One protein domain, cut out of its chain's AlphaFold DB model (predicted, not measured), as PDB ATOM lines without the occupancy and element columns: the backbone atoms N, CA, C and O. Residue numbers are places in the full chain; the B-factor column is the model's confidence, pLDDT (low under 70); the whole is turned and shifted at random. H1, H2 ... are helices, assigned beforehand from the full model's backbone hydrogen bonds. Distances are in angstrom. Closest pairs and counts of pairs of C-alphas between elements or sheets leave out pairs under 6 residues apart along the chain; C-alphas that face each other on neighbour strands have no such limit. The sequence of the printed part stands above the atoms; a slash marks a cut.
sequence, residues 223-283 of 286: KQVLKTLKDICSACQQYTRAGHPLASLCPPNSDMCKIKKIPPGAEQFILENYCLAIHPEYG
ATOM      1  N   LYS A 223     184.314 173.994 197.286       86.25
ATOM      2  CA  LYS A 223     184.720 172.878 196.413       86.25
ATOM      3  C   LYS A 223     184.713 173.296 194.943       86.25
ATOM      4  O   LYS A 223     185.682 173.012 194.241       86.25
ATOM      5  N   GLN A 224     183.665 173.992 194.499       86.31
ATOM      6  CA  GLN A 224     183.560 174.482 193.121       86.31
ATOM      7  C   GLN A 224     184.661 175.493 192.795       86.31
ATOM      8  O   GLN A 224     185.383 175.302 191.823       86.31
ATOM      9  N   VAL A 225     184.876 176.492 193.655       84.31
ATOM     10  CA  VAL A 225     185.943 177.493 193.492       84.31
ATOM     11  C   VAL A 225     187.320 176.836 193.370       84.31
ATOM     12  O   VAL A 225     188.108 177.210 192.505       84.31
ATOM     13  N   LEU A 226     187.619 175.835 194.204       83.88
ATOM     14  CA  LEU A 226     188.888 175.103 194.135       83.88
ATOM     15  C   LEU A 226     189.028 174.290 192.841       83.88
ATOM     16  O   LEU A 226     190.131 174.229 192.293       83.88
ATOM     17  N   LYS A 227     187.938 173.685 192.347       85.06
ATOM     18  CA  LYS A 227     187.922 172.989 191.051       85.06
ATOM     19  C   LYS A 227     188.209 173.978 189.917       85.06
ATOM     20  O   LYS A 227     189.177 173.790 189.190       85.06
ATOM     21  N   THR A 228     187.469 175.083 189.858       83.62
ATOM     22  CA  THR A 228     187.654 176.135 188.850       83.62
ATOM     23  C   THR A 228     189.058 176.733 188.891       83.62
ATOM     24  O   THR A 228     189.676 176.907 187.846       83.62
ATOM     25  N   LEU A 229     189.611 177.003 190.079       84.00
ATOM     26  CA  LEU A 229     190.980 177.503 190.205       84.00
ATOM     27  C   LEU A 229     191.994 176.507 189.630       84.00
ATOM     28  O   LEU A 229     192.895 176.910 188.902       84.00
ATOM     29  N   LYS A 230     191.842 175.208 189.917       85.06
ATOM     30  CA  LYS A 230     192.706 174.163 189.350       85.06
ATOM     31  C   LYS A 230     192.648 174.164 187.819       85.06
ATOM     32  O   LYS A 230     193.697 174.072 187.179       85.06
ATOM     33  N   ASP A 231     191.455 174.314 187.254       84.81
ATOM     34  CA  ASP A 231     191.247 174.345 185.807       84.81
ATOM     35  C   ASP A 231     191.906 175.587 185.184       84.81
ATOM     36  O   ASP A 231     192.695 175.456 184.246       84.81
ATOM     37  N   ILE A 232     191.715 176.773 185.778       83.81
ATOM     38  CA  ILE A 232     192.389 178.015 185.360       83.81
ATOM     39  C   ILE A 232     193.909 177.845 185.391       83.81
ATOM     40  O   ILE A 232     194.597 178.163 184.419       83.81
ATOM     41  N   CYS A 233     194.435 177.297 186.484       86.00
ATOM     42  CA  CYS A 233     195.868 177.110 186.672       86.00
ATOM     43  C   CYS A 233     196.490 176.153 185.656       86.00
ATOM     44  O   CYS A 233     197.623 176.372 185.222       86.00
ATOM     45  N   SER A 234     195.747 175.132 185.225       86.75
ATOM     46  CA  SER A 234     196.189 174.220 184.165       86.75
ATOM     47  C   SER A 234     196.287 174.899 182.790       86.75
ATOM     48  O   SER A 234     197.126 174.516 181.976       86.75
ATOM     49  N   ALA A 235     195.494 175.949 182.557       87.06
ATOM     50  CA  ALA A 235     195.409 176.678 181.292       87.06
ATOM     51  C   ALA A 235     196.046 178.084 181.338       87.06
ATOM     52  O   ALA A 235     195.867 178.879 180.414       87.06
ATOM     53  N   CYS A 236     196.837 178.406 182.369       86.31
ATOM     54  CA  CYS A 236     197.346 179.764 182.596       86.31
ATOM     55  C   CYS A 236     198.068 180.394 181.401       86.31
ATOM     56  O   CYS A 236     197.830 181.555 181.081       86.31
ATOM     57  N   GLN A 237     198.917 179.637 180.696       85.50
ATOM     58  CA  GLN A 237     199.623 180.164 179.521       85.50
ATOM     59  C   GLN A 237     198.663 180.646 178.424       85.50
ATOM     60  O   GLN A 237     198.982 181.597 177.713       85.50
ATOM     61  N   GLN A 238     197.499 180.007 178.286       85.12
ATOM     62  CA  GLN A 238     196.493 180.381 177.296       85.12
ATOM     63  C   GLN A 238     195.805 181.688 177.699       85.12
ATOM     64  O   GLN A 238     195.757 182.616 176.893       85.12
ATOM     65  N   TYR A 239     195.371 181.808 178.959       84.00
ATOM     66  CA  TYR A 239     194.752 183.035 179.474       84.00
ATOM     67  C   TYR A 239     195.694 184.240 179.411       84.00
ATOM     68  O   TYR A 239     195.272 185.316 178.986       84.00
ATOM     69  N   THR A 240     196.972 184.061 179.760       84.12
ATOM     70  CA  THR A 240     197.976 185.131 179.690       84.12
ATOM     71  C   THR A 240     198.222 185.587 178.253       84.12
ATOM     72  O   THR A 240     198.264 186.788 178.000       84.12
ATOM     73  N   ARG A 241     198.338 184.661 177.291       85.38
ATOM     74  CA  ARG A 241     198.518 185.010 175.866       85.38
ATOM     75  C   ARG A 241     197.306 185.726 175.277       85.38
ATOM     76  O   ARG A 241     197.479 186.595 174.432       85.38
ATOM     77  N   ALA A 242     196.107 185.363 175.721       82.88
ATOM     78  CA  ALA A 242     194.860 185.968 175.265       82.88
ATOM     79  C   ALA A 242     194.551 187.325 175.929       82.88
ATOM     80  O   ALA A 242     193.567 187.956 175.560       82.88
ATOM     81  N   GLY A 243     195.341 187.765 176.920       80.94
ATOM     82  CA  GLY A 243     195.044 188.982 177.688       80.94
ATOM     83  C   GLY A 243     193.735 188.895 178.483       80.94
ATOM     84  O   GLY A 243     193.102 189.912 178.745       80.94
ATOM     85  N   HIS A 244     193.299 187.682 178.833       82.81
ATOM     86  CA  HIS A 244     192.014 187.455 179.490       82.81
ATOM     87  C   HIS A 244     192.046 187.935 180.956       82.81
ATOM     88  O   HIS A 244     193.070 187.735 181.615       82.81
ATOM     89  N   PRO A 245     190.945 188.466 181.536       82.19
ATOM     90  CA  PRO A 245     190.918 188.917 182.937       82.19
ATOM     91  C   PRO A 245     191.384 187.864 183.960       82.19
ATOM     92  O   PRO A 245     192.059 188.184 184.939       82.19
ATOM     93  N   LEU A 246     191.109 186.583 183.684       84.00
ATOM     94  CA  LEU A 246     191.544 185.452 184.520       84.00
ATOM     95  C   LEU A 246     193.069 185.255 184.566       84.00
ATOM     96  O   LEU A 246     193.561 184.580 185.465       84.00
ATOM     97  N   ALA A 247     193.839 185.865 183.655       83.81
ATOM     98  CA  ALA A 247     195.302 185.865 183.719       83.81
ATOM     99  C   ALA A 247     195.839 186.573 184.976       83.81
ATOM    100  O   ALA A 247     197.002 186.387 185.336       83.81
ATOM    101  N   SER A 248     195.007 187.359 185.667       85.50
ATOM    102  CA  SER A 248     195.323 187.929 186.981       85.50
ATOM    103  C   SER A 248     195.549 186.859 188.059       85.50
ATOM    104  O   SER A 248     196.313 187.095 188.991       85.50
ATOM    105  N   LEU A 249     194.960 185.664 187.916       84.44
ATOM    106  CA  LEU A 249     195.164 184.520 188.817       84.44
ATOM    107  C   LEU A 249     196.436 183.714 188.499       84.44
ATOM    108  O   LEU A 249     196.825 182.837 189.272       84.44
ATOM    109  N   CYS A 250     197.085 183.998 187.368       85.12
ATOM    110  CA  CYS A 250     198.195 183.224 186.829       85.12
ATOM    111  C   CYS A 250     199.559 183.886 187.073       85.12
ATOM    112  O   CYS A 250     199.652 185.115 187.115       85.12
ATOM    113  N   PRO A 251     200.659 183.110 187.142       82.25
ATOM    114  CA  PRO A 251     202.003 183.678 187.116       82.25
ATOM    115  C   PRO A 251     202.269 184.440 185.800       82.25
ATOM    116  O   PRO A 251     201.827 183.982 184.742       82.25
ATOM    117  N   PRO A 252     203.018 185.560 185.819       79.31
ATOM    118  CA  PRO A 252     203.679 186.182 186.974       79.31
ATOM    119  C   PRO A 252     202.778 187.115 187.805       79.31
ATOM    120  O   PRO A 252     203.229 187.615 188.828       79.31
ATOM    121  N   ASN A 253     201.532 187.359 187.388       80.62
ATOM    122  CA  ASN A 253     200.632 188.321 188.039       80.62
ATOM    123  C   ASN A 253     200.204 187.875 189.442       80.62
ATOM    124  O   ASN A 253     199.938 188.708 190.306       80.62
ATOM    125  N   SER A 254     200.134 186.563 189.669       81.69
ATOM    126  CA  SER A 254     199.793 185.985 190.962       81.69
ATOM    127  C   SER A 254     200.402 184.599 191.174       81.69
ATOM    128  O   SER A 254     200.594 183.823 190.236       81.69
ATOM    129  N   ASP A 255     200.652 184.267 192.441       81.00
ATOM    130  CA  ASP A 255     201.087 182.941 192.879       81.00
ATOM    131  C   ASP A 255     199.917 182.031 193.301       81.00
ATOM    132  O   ASP A 255     200.163 180.942 193.818       81.00
ATOM    133  N   MET A 256     198.651 182.414 193.049       80.75
ATOM    134  CA  MET A 256     197.463 181.605 193.400       80.75
ATOM    135  C   MET A 256     197.542 180.161 192.883       80.75
ATOM    136  O   MET A 256     197.149 179.228 193.581       80.75
ATOM    137  N   CYS A 257     198.134 179.952 191.708       78.62
ATOM    138  CA  CYS A 257     198.319 178.621 191.129       78.62
ATOM    139  C   CYS A 257     199.408 177.759 191.777       78.62
ATOM    140  O   CYS A 257     199.507 176.570 191.477       78.62
ATOM    141  N   LYS A 258     200.231 178.327 192.664       74.38
ATOM    142  CA  LYS A 258     201.283 177.604 193.395       74.38
ATOM    143  C   LYS A 258     200.845 177.200 194.805       74.38
ATOM    144  O   LYS A 258     201.547 176.434 195.469       74.38
ATOM    145  N   ILE A 259     199.706 177.700 195.283       70.62
ATOM    146  CA  ILE A 259     199.271 177.519 196.670       70.62
ATOM    147  C   ILE A 259     198.442 176.242 196.810       70.62
ATOM    148  O   ILE A 259     197.482 176.013 196.081       70.62
ATOM    149  N   LYS A 260     198.781 175.406 197.799       65.25
ATOM    150  CA  LYS A 260     198.043 174.161 198.096       65.25
ATOM    151  C   LYS A 260     196.715 174.396 198.831       65.25
ATOM    152  O   LYS A 260     195.893 173.489 198.910       65.25
ATOM    153  N   LYS A 261     196.530 175.578 199.426       68.75
ATOM    154  CA  LYS A 261     195.329 176.004 200.161       68.75
ATOM    155  C   LYS A 261     195.110 177.492 199.917       68.75
ATOM    156  O   LYS A 261     196.085 178.235 199.922       68.75
ATOM    157  N   ILE A 262     193.858 177.917 199.753       67.31
ATOM    158  CA  ILE A 262     193.515 179.341 199.646       67.31
ATOM    159  C   ILE A 262     193.860 180.017 200.985       67.31
ATOM    160  O   ILE A 262     193.315 179.599 202.012       67.31
ATOM    161  N   PRO A 263     194.781 180.997 201.014       70.69
ATOM    162  CA  PRO A 263     195.090 181.718 202.236       70.69
ATOM    163  C   PRO A 263     193.934 182.664 202.609       70.69
ATOM    164  O   PRO A 263     193.256 183.185 201.715       70.69
ATOM    165  N   PRO A 264     193.722 182.936 203.910       64.69
ATOM    166  CA  PRO A 264     192.776 183.955 204.353       64.69
ATOM    167  C   PRO A 264     193.063 185.295 203.658       64.69
ATOM    168  O   PRO A 264     194.212 185.726 203.603       64.69
ATOM    169  N   GLY A 265     192.031 185.933 203.100       66.62
ATOM    170  CA  GLY A 265     192.151 187.202 202.366       66.62
ATOM    171  C   GLY A 265     192.325 187.076 200.846       66.62
ATOM    172  O   GLY A 265     191.959 188.001 200.130       66.62
ATOM    173  N   ALA A 266     192.774 185.929 200.318       73.44
ATOM    174  CA  ALA A 266     192.769 185.678 198.866       73.44
ATOM    175  C   ALA A 266     191.405 185.195 198.350       73.44
ATOM    176  O   ALA A 266     191.161 185.168 197.146       73.44
ATOM    177  N   GLU A 267     190.509 184.816 199.262       70.06
ATOM    178  CA  GLU A 267     189.169 184.321 198.946       70.06
ATOM    179  C   GLU A 267     188.379 185.330 198.121       70.06
ATOM    180  O   GLU A 267     187.803 184.951 197.111       70.06
ATOM    181  N   GLN A 268     188.402 186.610 198.499       70.50
ATOM    182  CA  GLN A 268     187.691 187.647 197.761       70.50
ATOM    183  C   GLN A 268     188.235 187.793 196.333       70.50
ATOM    184  O   GLN A 268     187.460 187.761 195.386       70.50
ATOM    185  N   PHE A 269     189.560 187.839 196.172       77.00
ATOM    186  CA  PHE A 269     190.202 187.934 194.859       77.00
ATOM    187  C   PHE A 269     189.887 186.729 193.957       77.00
ATOM    188  O   PHE A 269     189.601 186.881 192.768       77.00
ATOM    189  N   ILE A 270     189.885 185.514 194.516       76.75
ATOM    190  CA  ILE A 270     189.507 184.302 193.778       76.75
ATOM    191  C   ILE A 270     188.009 184.317 193.451       76.75
ATOM    192  O   ILE A 270     187.633 183.942 192.347       76.75
ATOM    193  N   LEU A 271     187.154 184.755 194.376       73.06
ATOM    194  CA  LEU A 271     185.702 184.823 194.186       73.06
ATOM    195  C   LEU A 271     185.290 185.848 193.124       73.06
ATOM    196  O   LEU A 271     184.389 185.566 192.338       73.06
ATOM    197  N   GLU A 272     185.954 187.001 193.068       73.06
ATOM    198  CA  GLU A 272     185.738 188.024 192.034       73.06
ATOM    199  C   GLU A 272     186.024 187.465 190.633       73.06
ATOM    200  O   GLU A 272     185.284 187.726 189.686       73.06
ATOM    201  N   ASN A 273     187.046 186.616 190.513       77.25
ATOM    202  CA  ASN A 273     187.389 185.948 189.262       77.25
ATOM    203  C   ASN A 273     186.596 184.652 189.021       77.25
ATOM    204  O   ASN A 273     186.447 184.232 187.877       77.25
ATOM    205  N   TYR A 274     186.059 184.021 190.068       81.50
ATOM    206  CA  TYR A 274     185.290 182.780 189.969       81.50
ATOM    207  C   TYR A 274     184.060 182.958 189.079       81.50
ATOM    208  O   TYR A 274     183.868 182.174 188.154       81.50
ATOM    209  N   CYS A 275     183.272 184.015 189.298       81.81
ATOM    210  CA  CYS A 275     182.090 184.259 188.470       81.81
ATOM    211  C   CYS A 275     182.446 184.570 187.015       81.81
ATOM    212  O   CYS A 275     181.756 184.090 186.126       81.81
ATOM    213  N   LEU A 276     183.545 185.288 186.760       80.12
ATOM    214  CA  LEU A 276     184.058 185.492 185.399       80.12
ATOM    215  C   LEU A 276     184.525 184.184 184.747       80.12
ATOM    216  O   LEU A 276     184.472 184.051 183.529       80.12
ATOM    217  N   ALA A 277     185.001 183.222 185.538       79.31
ATOM    218  CA  ALA A 277     185.470 181.940 185.031       79.31
ATOM    219  C   ALA A 277     184.334 181.000 184.630       79.31
ATOM    220  O   ALA A 277     184.465 180.297 183.631       79.31
ATOM    221  N   ILE A 278     183.237 180.982 185.393       80.44
ATOM    222  CA  ILE A 278     182.079 180.129 185.089       80.44
ATOM    223  C   ILE A 278     181.041 180.811 184.187       80.44
ATOM    224  O   ILE A 278     180.311 180.113 183.491       80.44
ATOM    225  N   HIS A 279     181.040 182.148 184.134       78.50
ATOM    226  CA  HIS A 279     180.257 182.967 183.204       78.50
ATOM    227  C   HIS A 279     181.154 183.981 182.476       78.50
ATOM    228  O   HIS A 279     181.182 185.166 182.840       78.50
ATOM    229  N   PRO A 280     181.907 183.551 181.446       71.69
ATOM    230  CA  PRO A 280     182.763 184.443 180.659       71.69
ATOM    231  C   PRO A 280     182.005 185.624 180.037       71.69
ATOM    232  O   PRO A 280     182.577 186.697 179.836       71.69
ATOM    233  N   GLU A 281     180.706 185.464 179.777       72.31
ATOM    234  CA  GLU A 281     179.813 186.503 179.264       72.31
ATOM    235  C   GLU A 281     179.698 187.731 180.179       72.31
ATOM    236  O   GLU A 281     179.396 188.821 179.697       72.31
ATOM    237  N   TYR A 282     179.986 187.603 181.479       70.00
ATOM    238  CA  TYR A 282     180.000 188.739 182.409       70.00
ATOM    239  C   TYR A 282     181.240 189.633 182.256       70.00
ATOM    240  O   TYR A 282     181.246 190.751 182.770       70.00
ATOM    241  N   GLY A 283     182.284 189.160 181.567       57.09
ATOM    242  CA  GLY A 283     183.539 189.886 181.346       57.09
ATOM    243  C   GLY A 283     183.648 190.591 179.994       57.09
ATOM    244  O   GLY A 283     184.662 191.241 179.738       57.09
TER     245      GLY A 283
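What this domain is: This is residues 223 to 283 of the 286 residues of an uncharacterized protein of Elusimicrobia bacterium (UniProt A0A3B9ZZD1). Two helices of moderate length, H1 and H4, pack on each other about perpendicular, and the short helix H3 packs on H4 near the middle of a small all-helix domain. H2 packs on H3 at a distance from H4, H5 is a short turn of helix at the end of H4, and a wide loop, residues 250 to 265, makes the way from H3 to H4. Of the 61 residues printed, 40 are in five named helices, in the order H1, H2, H3, H4, H5, and there is no named strand. The whole is compact, with a radius of gyration of the C-alphas of 10.6 A and spans of 28 by 23 by 17 A.

How they stand to each other: Start with H1, residues 223 to 234; a tight link leads to H2, residues 236 to 241, and the two meet only through their link. Next look at H3, residues 245 to 249, which touches H2, the closest C-alphas being those of Thr 240 and Ala 247, 4.9 A apart. With residues 232 to 233 alone, H1 only just touches H3, with 3 pairs of C-alphas within 8 A; the closest are those of Ile 232 and Leu 246, 7.5 A apart. Go on to H4, residues 266 to 278, which touches H3, closest at the C-alphas of Leu 246 and Asn 273, 6.3 A apart. H4 also touches H1, about perpendicular at 78 degrees, closest at the C-alphas of Val 225 and Tyr 274, 6.4 A apart. Last comes H5, residues 280 to 283; H4 and H5 only just touch, and only at the corner, with 3 pairs of C-alphas within 8 A, the closest those of Leu 276 and Tyr 282, 6.0 A apart. H5 is apart from H1 and from H2, and H2 is apart from H4. In H1 and H2 every O i to N i+4 pair is within hydrogen-bond range, in H4 7 of 9; H3 has 0 of 1 but 2 of 2 O i to N i+3 pairs, and H5 is too short for an O i to N i+4 pair.

Where its parts are: Find C-alpha 223 at (184.720, 172.878, 196.413); from there H1 runs 16.8 A to C-alpha 234. H2 measures 8.6 A and H3 8.5 A. Find C-alpha 266 at (192.769, 185.678, 198.866), where H4 begins its 18.3 A; H5, 5.5 A long, ends at C-alpha 283, (183.539, 189.886, 181.346).

The domain as a whole: The two C-alphas farthest apart are those of Ala 242 and Pro 264, at 29.2 A. The printed part has no cut, and its one long link is H3 to H4. Look for pLDDT under 70 at residues 260 to 262, 264 to 265 and 283; the mean of the printed part is 79.1.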